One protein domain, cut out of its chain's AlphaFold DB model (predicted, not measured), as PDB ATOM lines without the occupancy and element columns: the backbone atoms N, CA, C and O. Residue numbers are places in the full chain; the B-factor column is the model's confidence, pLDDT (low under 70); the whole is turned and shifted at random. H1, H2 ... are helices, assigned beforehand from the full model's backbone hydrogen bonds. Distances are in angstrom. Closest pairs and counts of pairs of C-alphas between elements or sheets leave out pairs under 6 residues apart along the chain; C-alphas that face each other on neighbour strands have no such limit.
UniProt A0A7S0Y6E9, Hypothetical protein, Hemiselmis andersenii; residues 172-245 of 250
ATOM      1  N   GLU A 172     130.194 202.225  40.623       55.53
ATOM      2  CA  GLU A 172     131.439 201.575  41.060       55.53
ATOM      3  C   GLU A 172     131.122 200.282  41.828       55.53
ATOM      4  O   GLU A 172     131.583 199.220  41.425       55.53
ATOM      5  N   SER A 173     130.217 200.325  42.813       75.38
ATOM      6  CA  SER A 173     129.781 199.122  43.542       75.38
ATOM      7  C   SER A 173     129.056 198.094  42.662       75.38
ATOM      8  O   SER A 173     129.215 196.893  42.874       75.38
ATOM      9  N   SER A 174     128.289 198.525  41.652       80.12
ATOM     10  CA  SER A 174     127.667 197.599  40.693       80.12
ATOM     11  C   SER A 174     128.714 196.855  39.860       80.12
ATOM     12  O   SER A 174     128.611 195.640  39.702       80.12
ATOM     13  N   HIS A 175     129.744 197.554  39.371       86.25
ATOM     14  CA  HIS A 175     130.860 196.932  38.655       86.25
ATOM     15  C   HIS A 175     131.682 196.020  39.577       86.25
ATOM     16  O   HIS A 175     132.021 194.904  39.184       86.25
ATOM     17  N   GLU A 176     132.011 196.466  40.793       87.44
ATOM     18  CA  GLU A 176     132.725 195.652  41.787       87.44
ATOM     19  C   GLU A 176     131.970 194.350  42.063       87.44
ATOM     20  O   GLU A 176     132.552 193.274  41.974       87.44
ATOM     21  N   ARG A 177     130.654 194.424  42.287       86.06
ATOM     22  CA  ARG A 177     129.816 193.254  42.571       86.06
ATOM     23  C   ARG A 177     129.681 192.292  41.387       86.06
ATOM     24  O   ARG A 177     129.606 191.082  41.598       86.06
ATOM     25  N   ILE A 178     129.639 192.805  40.155       91.19
ATOM     26  CA  ILE A 178     129.672 191.981  38.935       91.19
ATOM     27  C   ILE A 178     131.001 191.225  38.850       91.19
ATOM     28  O   ILE A 178     131.002 190.008  38.663       91.19
ATOM     29  N   GLU A 179     132.126 191.915  39.049       92.38
ATOM     30  CA  GLU A 179     133.450 191.289  38.985       92.38
ATOM     31  C   GLU A 179     133.675 190.305  40.147       92.38
ATOM     32  O   GLU A 179     134.227 189.230  39.931       92.38
ATOM     33  N   GLU A 180     133.180 190.588  41.357       91.69
ATOM     34  CA  GLU A 180     133.183 189.635  42.477       91.69
ATOM     35  C   GLU A 180     132.417 188.348  42.144       91.69
ATOM     36  O   GLU A 180     132.918 187.249  42.397       91.69
ATOM     37  N   LEU A 181     131.223 188.467  41.552       90.19
ATOM     38  CA  LEU A 181     130.392 187.324  41.170       90.19
ATOM     39  C   LEU A 181     131.042 186.510  40.040       90.19
ATOM     40  O   LEU A 181     131.091 185.281  40.112       90.19
ATOM     41  N   ARG A 182     131.623 187.187  39.044       93.44
ATOM     42  CA  ARG A 182     132.417 186.576  37.971       93.44
ATOM     43  C   ARG A 182     133.634 185.824  38.520       93.44
ATOM     44  O   ARG A 182     133.841 184.661  38.183       93.44
ATOM     45  N   VAL A 183     134.398 186.443  39.418       93.38
ATOM     46  CA  VAL A 183     135.571 185.837  40.070       93.38
ATOM     47  C   VAL A 183     135.183 184.673  40.991       93.38
ATOM     48  O   VAL A 183     135.957 183.726  41.126       93.38
ATOM     49  N   HIS A 184     134.011 184.705  41.632       92.19
ATOM     50  CA  HIS A 184     133.487 183.567  42.393       92.19
ATOM     51  C   HIS A 184     133.166 182.385  41.470       92.19
ATOM     52  O   HIS A 184     133.691 181.295  41.690       92.19
ATOM     53  N   LEU A 185     132.392 182.611  40.404       92.25
ATOM     54  CA  LEU A 185     132.039 181.575  39.429       92.25
ATOM     55  C   LEU A 185     133.275 180.968  38.751       92.25
ATOM     56  O   LEU A 185     133.362 179.749  38.622       92.25
ATOM     57  N   GLU A 186     134.263 181.788  38.380       94.19
ATOM     58  CA  GLU A 186     135.527 181.316  37.801       94.19
ATOM     59  C   GLU A 186     136.322 180.424  38.772       94.19
ATOM     60  O   GLU A 186     136.914 179.432  38.343       94.19
ATOM     61  N   LYS A 187     136.320 180.731  40.078       93.19
ATOM     62  CA  LYS A 187     137.015 179.926  41.100       93.19
ATOM     63  C   LYS A 187     136.356 178.574  41.351       93.19
ATOM     64  O   LYS A 187     137.076 177.597  41.537       93.19
ATOM     65  N   GLU A 188     135.025 178.520  41.373       92.38
ATOM     66  CA  GLU A 188     134.287 177.284  41.665       92.38
ATOM     67  C   GLU A 188     134.169 176.366  40.433       92.38
ATOM     68  O   GLU A 188     134.305 175.150  40.551       92.38
ATOM     69  N   LEU A 189     133.948 176.924  39.234       90.00
ATOM     70  CA  LEU A 189     133.767 176.151  37.992       90.00
ATOM     71  C   LEU A 189     135.071 175.912  37.218       90.00
ATOM     72  O   LEU A 189     135.159 174.969  36.428       90.00
ATOM     73  N   GLY A 190     136.062 176.787  37.398       92.31
ATOM     74  CA  GLY A 190     137.175 176.956  36.470       92.31
ATOM     75  C   GLY A 190     136.782 177.783  35.238       92.31
ATOM     76  O   GLY A 190     135.661 177.690  34.731       92.31
ATOM     77  N   PHE A 191     137.736 178.570  34.731       91.62
ATOM     78  CA  PHE A 191     137.542 179.507  33.617       91.62
ATOM     79  C   PHE A 191     136.851 178.884  32.396       91.62
ATOM     80  O   PHE A 191     135.871 179.441  31.913       91.62
ATOM     81  N   ASP A 192     137.300 177.713  31.930       93.31
ATOM     82  CA  ASP A 192     136.773 177.095  30.705       93.31
ATOM     83  C   ASP A 192     135.276 176.748  30.811       93.31
ATOM     84  O   ASP A 192     134.512 177.000  29.878       93.31
ATOM     85  N   ARG A 193     134.837 176.202  31.957       91.50
ATOM     86  CA  ARG A 193     133.429 175.833  32.191       91.50
ATOM     87  C   ARG A 193     132.558 177.056  32.426       91.50
ATOM     88  O   ARG A 193     131.471 177.139  31.855       91.50
ATOM     89  N   PHE A 194     133.042 178.004  33.230       93.75
ATOM     90  CA  PHE A 194     132.375 179.285  33.443       93.75
ATOM     91  C   PHE A 194     132.148 180.001  32.105       93.75
ATOM     92  O   PHE A 194     131.008 180.299  31.757       93.75
ATOM     93  N   PHE A 195     133.209 180.206  31.322       92.25
ATOM     94  CA  PHE A 195     133.156 180.965  30.076       92.25
ATOM     95  C   PHE A 195     132.300 180.278  29.008       92.25
ATOM     96  O   PHE A 195     131.521 180.952  28.339       92.25
ATOM     97  N   ALA A 196     132.389 178.947  28.872       92.88
ATOM     98  CA  ALA A 196     131.540 178.194  27.949       92.88
ATOM     99  C   ALA A 196     130.051 178.290  28.317       92.88
ATOM    100  O   ALA A 196     129.221 178.513  27.439       92.88
ATOM    101  N   SER A 197     129.718 178.169  29.606       91.62
ATOM    102  CA  SER A 197     128.334 178.259  30.090       91.62
ATOM    103  C   SER A 197     127.782 179.678  29.931       91.62
ATOM    104  O   SER A 197     126.700 179.858  29.382       91.62
ATOM    105  N   TYR A 198     128.560 180.688  30.329       92.81
ATOM    106  CA  TYR A 198     128.234 182.106  30.181       92.81
ATOM    107  C   TYR A 198     127.983 182.503  28.716       92.81
ATOM    108  O   TYR A 198     126.950 183.093  28.402       92.81
ATOM    109  N   GLN A 199     128.890 182.125  27.805       91.50
ATOM    110  CA  GLN A 199     128.724 182.345  26.363       91.50
ATOM    111  C   GLN A 199     127.487 181.634  25.815       91.50
ATOM    112  O   GLN A 199     126.768 182.221  25.013       91.50
ATOM    113  N   TYR A 200     127.226 180.393  26.248       90.25
ATOM    114  CA  TYR A 200     126.047 179.651  25.805       90.25
ATOM    115  C   TYR A 200     124.755 180.383  26.172       90.25
ATOM    116  O   TYR A 200     123.894 180.539  25.311       90.25
ATOM    117  N   VAL A 201     124.626 180.879  27.409       88.25
ATOM    118  CA  VAL A 201     123.433 181.642  27.807       88.25
ATOM    119  C   VAL A 201     123.326 182.930  26.993       88.25
ATOM    120  O   VAL A 201     122.311 183.139  26.341       88.25
ATOM    121  N   LYS A 202     124.388 183.750  26.939       87.44
ATOM    122  CA  LYS A 202     124.385 185.030  26.204       87.44
ATOM    123  C   LYS A 202     124.060 184.891  24.710       87.44
ATOM    124  O   LYS A 202     123.520 185.823  24.132       87.44
ATOM    125  N   GLN A 203     124.391 183.763  24.080       86.56
ATOM    126  CA  GLN A 203     124.082 183.506  22.666       86.56
ATOM    127  C   GLN A 203     122.651 183.005  22.427       86.56
ATOM    128  O   GLN A 203     122.139 183.178  21.326       86.56
ATOM    129  N   ASN A 204     122.016 182.387  23.428       83.69
ATOM    130  CA  ASN A 204     120.685 181.783  23.301       83.69
ATOM    131  C   ASN A 204     119.595 182.548  24.072       83.69
ATOM    132  O   ASN A 204     118.445 182.134  24.073       83.69
ATOM    133  N   GLN A 205     119.940 183.670  24.705       74.25
ATOM    134  CA  GLN A 205     119.034 184.499  25.505       74.25
ATOM    135  C   GLN A 205     117.898 185.148  24.694       74.25
ATOM    136  O   GLN A 205     116.820 185.363  25.234       74.25
ATOM    137  N   GLU A 206     118.135 185.432  23.412       68.25
ATOM    138  CA  GLU A 206     117.138 185.953  22.456       68.25
ATOM    139  C   GLU A 206     116.547 184.840  21.562       68.25
ATOM    140  O   GLU A 206     115.878 185.120  20.569       68.25
ATOM    141  N   SER A 207     116.847 183.571  21.856       68.56
ATOM    142  CA  SER A 207     116.426 182.428  21.044       68.56
ATOM    143  C   SER A 207     115.183 181.773  21.639       68.56
ATOM    144  O   SER A 207     115.163 181.478  22.832       68.56
ATOM    145  N   ASP A 208     114.204 181.431  20.795       62.22
ATOM    146  CA  ASP A 208     113.043 180.590  21.141       62.22
ATOM    147  C   ASP A 208     113.444 179.109  21.412       62.22
ATOM    148  O   ASP A 208     112.730 178.174  21.036       62.22
ATOM    149  N   GLU A 209     114.619 178.849  22.002       66.75
ATOM    150  CA  GLU A 209     114.995 177.509  22.461       66.75
ATOM    151  C   GLU A 209     114.150 177.121  23.682       66.75
ATOM    152  O   GLU A 209     113.982 177.909  24.612       66.75
ATOM    153  N   ASP A 210     113.667 175.873  23.717       74.44
ATOM    154  CA  ASP A 210     113.000 175.319  24.898       74.44
ATOM    155  C   ASP A 210     113.876 175.541  26.147       74.44
ATOM    156  O   ASP A 210     115.016 175.068  26.215       74.44
ATOM    157  N   VAL A 211     113.333 176.218  27.165       72.31
ATOM    158  CA  VAL A 211     114.049 176.560  28.412       72.31
ATOM    159  C   VAL A 211     114.621 175.311  29.100       72.31
ATOM    160  O   VAL A 211     115.718 175.348  29.665       72.31
ATOM    161  N   ASP A 212     113.932 174.173  28.979       76.00
ATOM    162  CA  ASP A 212     114.397 172.862  29.445       76.00
ATOM    163  C   ASP A 212     115.660 172.384  28.704       76.00
ATOM    164  O   ASP A 212     116.563 171.808  29.316       76.00
ATOM    165  N   LEU A 213     115.753 172.638  27.394       78.31
ATOM    166  CA  LEU A 213     116.901 172.276  26.559       78.31
ATOM    167  C   LEU A 213     118.110 173.158  26.888       78.31
ATOM    168  O   LEU A 213     119.213 172.637  27.079       78.31
ATOM    169  N   MET A 214     117.887 174.469  27.034       81.50
ATOM    170  CA  MET A 214     118.899 175.424  27.491       81.50
ATOM    171  C   MET A 214     119.440 175.013  28.873       81.50
ATOM    172  O   MET A 214     120.652 174.864  29.052       81.50
ATOM    173  N   THR A 215     118.552 174.745  29.834       80.38
ATOM    174  CA  THR A 215     118.914 174.359  31.209       80.38
ATOM    175  C   THR A 215     119.669 173.028  31.251       80.38
ATOM    176  O   THR A 215     120.698 172.912  31.925       80.38
ATOM    177  N   ALA A 216     119.219 172.025  30.487       84.50
ATOM    178  CA  ALA A 216     119.930 170.759  30.343       84.50
ATOM    179  C   ALA A 216     121.336 170.959  29.752       84.50
ATOM    180  O   ALA A 216     122.299 170.363  30.244       84.50
ATOM    181  N   LYS A 217     121.483 171.828  28.740       86.44
ATOM    182  CA  LYS A 217     122.780 172.067  28.103       86.44
ATOM    183  C   LYS A 217     123.752 172.816  29.009       86.44
ATOM    184  O   LYS A 217     124.932 172.472  29.051       86.44
ATOM    185  N   ILE A 218     123.272 173.788  29.777       86.12
ATOM    186  CA  ILE A 218     124.099 174.524  30.739       86.12
ATOM    187  C   ILE A 218     124.530 173.601  31.888       86.12
ATOM    188  O   ILE A 218     125.692 173.617  32.284       86.12
ATOM    189  N   THR A 219     123.648 172.707  32.343       86.38
ATOM    190  CA  THR A 219     123.979 171.681  33.347       86.38
ATOM    191  C   THR A 219     125.074 170.726  32.845       86.38
ATOM    192  O   THR A 219     125.984 170.382  33.599       86.38
ATOM    193  N   GLU A 220     125.054 170.352  31.561       88.56
ATOM    194  CA  GLU A 220     126.129 169.575  30.919       88.56
ATOM    195  C   GLU A 220     127.467 170.343  30.888       88.56
ATOM    196  O   GLU A 220     128.518 169.756  31.148       88.56
ATOM    197  N   LEU A 221     127.444 171.652  30.596       88.69
ATOM    198  CA  LEU A 221     128.642 172.501  30.499       88.69
ATOM    199  C   LEU A 221     129.273 172.822  31.868       88.69
ATOM    200  O   LEU A 221     130.500 172.836  31.996       88.69
ATOM    201  N   MET A 222     128.448 173.055  32.891       87.56
ATOM    202  CA  MET A 222     128.891 173.331  34.264       87.56
ATOM    203  C   MET A 222     129.287 172.046  35.014       87.56
ATOM    204  O   MET A 222     130.178 172.075  35.869       87.56
ATOM    205  N   GLY A 223     128.661 170.916  34.670       85.69
ATOM    206  CA  GLY A 223     128.755 169.642  35.382       85.69
ATOM    207  C   GLY A 223     127.850 169.583  36.620       85.69
ATOM    208  O   GLY A 223     127.385 170.605  37.120       85.69
ATOM    209  N   GLU A 224     127.626 168.375  37.148       79.12
ATOM    210  CA  GLU A 224     126.703 168.123  38.274       79.12
ATOM    211  C   GLU A 224     127.034 168.949  39.535       79.12
ATOM    212  O   GLU A 224     126.136 169.428  40.224       79.12
ATOM    213  N   GLU A 225     128.321 169.170  39.814       76.50
ATOM    214  CA  GLU A 225     128.787 170.021  40.919       76.50
ATOM    215  C   GLU A 225     128.491 171.511  40.662       76.50
ATOM    216  O   GLU A 225     128.130 172.246  41.582       76.50
ATOM    217  N   GLY A 226     128.593 171.940  39.400       77.94
ATOM    218  CA  GLY A 226     128.379 173.316  38.957       77.94
ATOM    219  C   GLY A 226     126.910 173.716  38.804       77.94
ATOM    220  O   GLY A 226     126.613 174.907  38.826       77.94
ATOM    221  N   ALA A 227     125.978 172.761  38.730       80.38
ATOM    222  CA  ALA A 227     124.539 173.029  38.613       80.38
ATOM    223  C   ALA A 227     123.998 173.939  39.737       80.38
ATOM    224  O   ALA A 227     123.123 174.773  39.511       80.38
ATOM    225  N   LYS A 228     124.575 173.851  40.945       86.31
ATOM    226  CA  LYS A 228     124.233 174.709  42.099       86.31
ATOM    227  C   LYS A 228     124.576 176.188  41.891       86.31
ATOM    228  O   LYS A 228     124.014 177.048  42.561       86.31
ATOM    229  N   LEU A 229     125.496 176.474  40.972       88.69
ATOM    230  CA  LEU A 229     125.973 177.811  40.630       88.69
ATOM    231  C   LEU A 229     125.194 178.399  39.442       88.69
ATOM    232  O   LEU A 229     125.410 179.551  39.073       88.69
ATOM    233  N   PHE A 230     124.263 177.645  38.842       88.12
ATOM    234  CA  PHE A 230     123.455 178.126  37.723       88.12
ATOM    235  C   PHE A 230     122.632 179.390  38.058       88.12
ATOM    236  O   PHE A 230     122.704 180.347  37.285       88.12
ATOM    237  N   PRO A 231     121.955 179.508  39.223       88.50
ATOM    238  CA  PRO A 231     121.257 180.748  39.586       88.50
ATOM    239  C   PRO A 231     122.198 181.958  39.703       88.50
ATOM    240  O   PRO A 231     121.824 183.074  39.349       88.50
ATOM    241  N   GLN A 232     123.442 181.745  40.151       89.81
ATOM    242  CA  GLN A 232     124.466 182.794  40.222       89.81
ATOM    243  C   GLN A 232     124.972 183.203  38.829       89.81
ATOM    244  O   GLN A 232     125.227 184.385  38.601       89.81
ATOM    245  N   LEU A 233     125.087 182.256  37.889       90.25
ATOM    246  CA  LEU A 233     125.409 182.544  36.489       90.25
ATOM    247  C   LEU A 233     124.319 183.406  35.835       90.25
ATOM    248  O   LEU A 233     124.636 184.403  35.191       90.25
ATOM    249  N   MET A 234     123.045 183.075  36.058       88.44
ATOM    250  CA  MET A 234     121.924 183.892  35.579       88.44
ATOM    251  C   MET A 234     121.905 185.277  36.234       88.44
ATOM    252  O   MET A 234     121.731 186.283  35.549       88.44
ATOM    253  N   GLN A 235     122.165 185.355  37.544       88.56
ATOM    254  CA  GLN A 235     122.290 186.631  38.249       88.56
ATOM    255  C   GLN A 235     123.401 187.514  37.658       88.56
ATOM    256  O   GLN A 235     123.186 188.714  37.503       88.56
ATOM    257  N   LEU A 236     124.567 186.946  37.315       91.06
ATOM    258  CA  LEU A 236     125.660 187.685  36.670       91.06
ATOM    259  C   LEU A 236     125.183 188.323  35.361       91.06
ATOM    260  O   LEU A 236     125.317 189.531  35.183       91.06
ATOM    261  N   ILE A 237     124.567 187.517  34.498       89.06
ATOM    262  CA  ILE A 237     124.081 187.901  33.169       89.06
ATOM    263  C   ILE A 237     123.079 189.063  33.258       89.06
ATOM    264  O   ILE A 237     123.294 190.101  32.624       89.06
ATOM    265  N   SER A 238     122.069 188.955  34.130       86.25
ATOM    266  CA  SER A 238     121.077 190.018  34.347       86.25
ATOM    267  C   SER A 238     121.657 191.271  35.025       86.25
ATOM    268  O   SER A 238     121.211 192.391  34.759       86.25
ATOM    269  N   CYS A 239     122.654 191.126  35.907       87.12
ATOM    270  CA  CYS A 239     123.361 192.270  36.491       87.12
ATOM    271  C   CYS A 239     124.193 193.019  35.440       87.12
ATOM    272  O   CYS A 239     124.204 194.253  35.437       87.12
ATOM    273  N   GLU A 240     124.855 192.298  34.536       88.44
ATOM    274  CA  GLU A 240     125.620 192.873  33.430       88.44
ATOM    275  C   GLU A 240     124.723 193.567  32.403       88.44
ATOM    276  O   GLU A 240     125.044 194.680  31.999       88.44
ATOM    277  N   GLU A 241     123.577 192.994  32.025       85.56
ATOM    278  CA  GLU A 241     122.594 193.678  31.166       85.56
ATOM    279  C   GLU A 241     122.112 194.986  31.780       85.56
ATOM    280  O   GLU A 241     122.158 196.030  31.134       85.56
ATOM    281  N   ARG A 242     121.732 194.968  33.061       84.75
ATOM    282  CA  ARG A 242     121.278 196.181  33.750       84.75
ATOM    283  C   ARG A 242     122.365 197.258  33.843       84.75
ATOM    284  O   ARG A 242     122.042 198.440  33.904       84.75
ATOM    285  N   THR A 243     123.639 196.863  33.870       84.38
ATOM    286  CA  THR A 243     124.775 197.780  34.085       84.38
ATOM    287  C   THR A 243     125.423 198.250  32.779       84.38
ATOM    288  O   THR A 243     125.871 199.393  32.694       84.38
ATOM    289  N   TYR A 244     125.449 197.401  31.750       82.00
ATOM    290  CA  TYR A 244     126.143 197.635  30.478       82.00
ATOM    291  C   TYR A 244     125.221 197.634  29.250       82.00
ATOM    292  O   TYR A 244     125.551 198.280  28.258       82.00
ATOM    293  N   GLY A 245     124.062 196.970  29.315       70.50
ATOM    294  CA  GLY A 245     123.062 196.923  28.240       70.50
ATOM    295  C   GLY A 245     122.293 198.234  28.034       70.50
ATOM    296  O   GLY A 245     121.684 198.430  26.987       70.50
TER     297      GLY A 245
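This is residues 172 to 245 of the 250 residues of the protein "Hypothetical protein" of Hemiselmis andersenii (UniProt A0A7S0Y6E9). Two antiparallel helix pairs, H1 with H4 and the hairpin H2 with H3, spread as a V from the end where residues 190 and 223 to 225 link them. Residues 206 to 213 stick out at the hairpin's tip. The printed part has 74 residues with four named helices, H1 to H4 in order, all helix; it is compact, radius of gyration of the C-alphas 12.1 A, spanning 36 by 26 by 17 A.

Find C-alpha 172 at (131.439, 201.575, 41.060); H1 runs 25.7 A to 189. H2 is residues 191 to 204, H3 211 to 222. H4, 226 to 244, ends at (126.143, 197.635, 30.478) after 25.9 A.

H1 touches H4, C-alphas 189 and 226 closest at 6.2 A, opposite ways at a shallow 25 degrees. H2 touches H3, C-alphas 193 and 222 closest at 5.6 A. Each O i to N i+4 pair is within hydrogen-bond range in H1, H2 and H3, and 12 of 15 in H4.

The printed part has no cut and no long link. Residues 172 and 206 to 209 have pLDDT under 70.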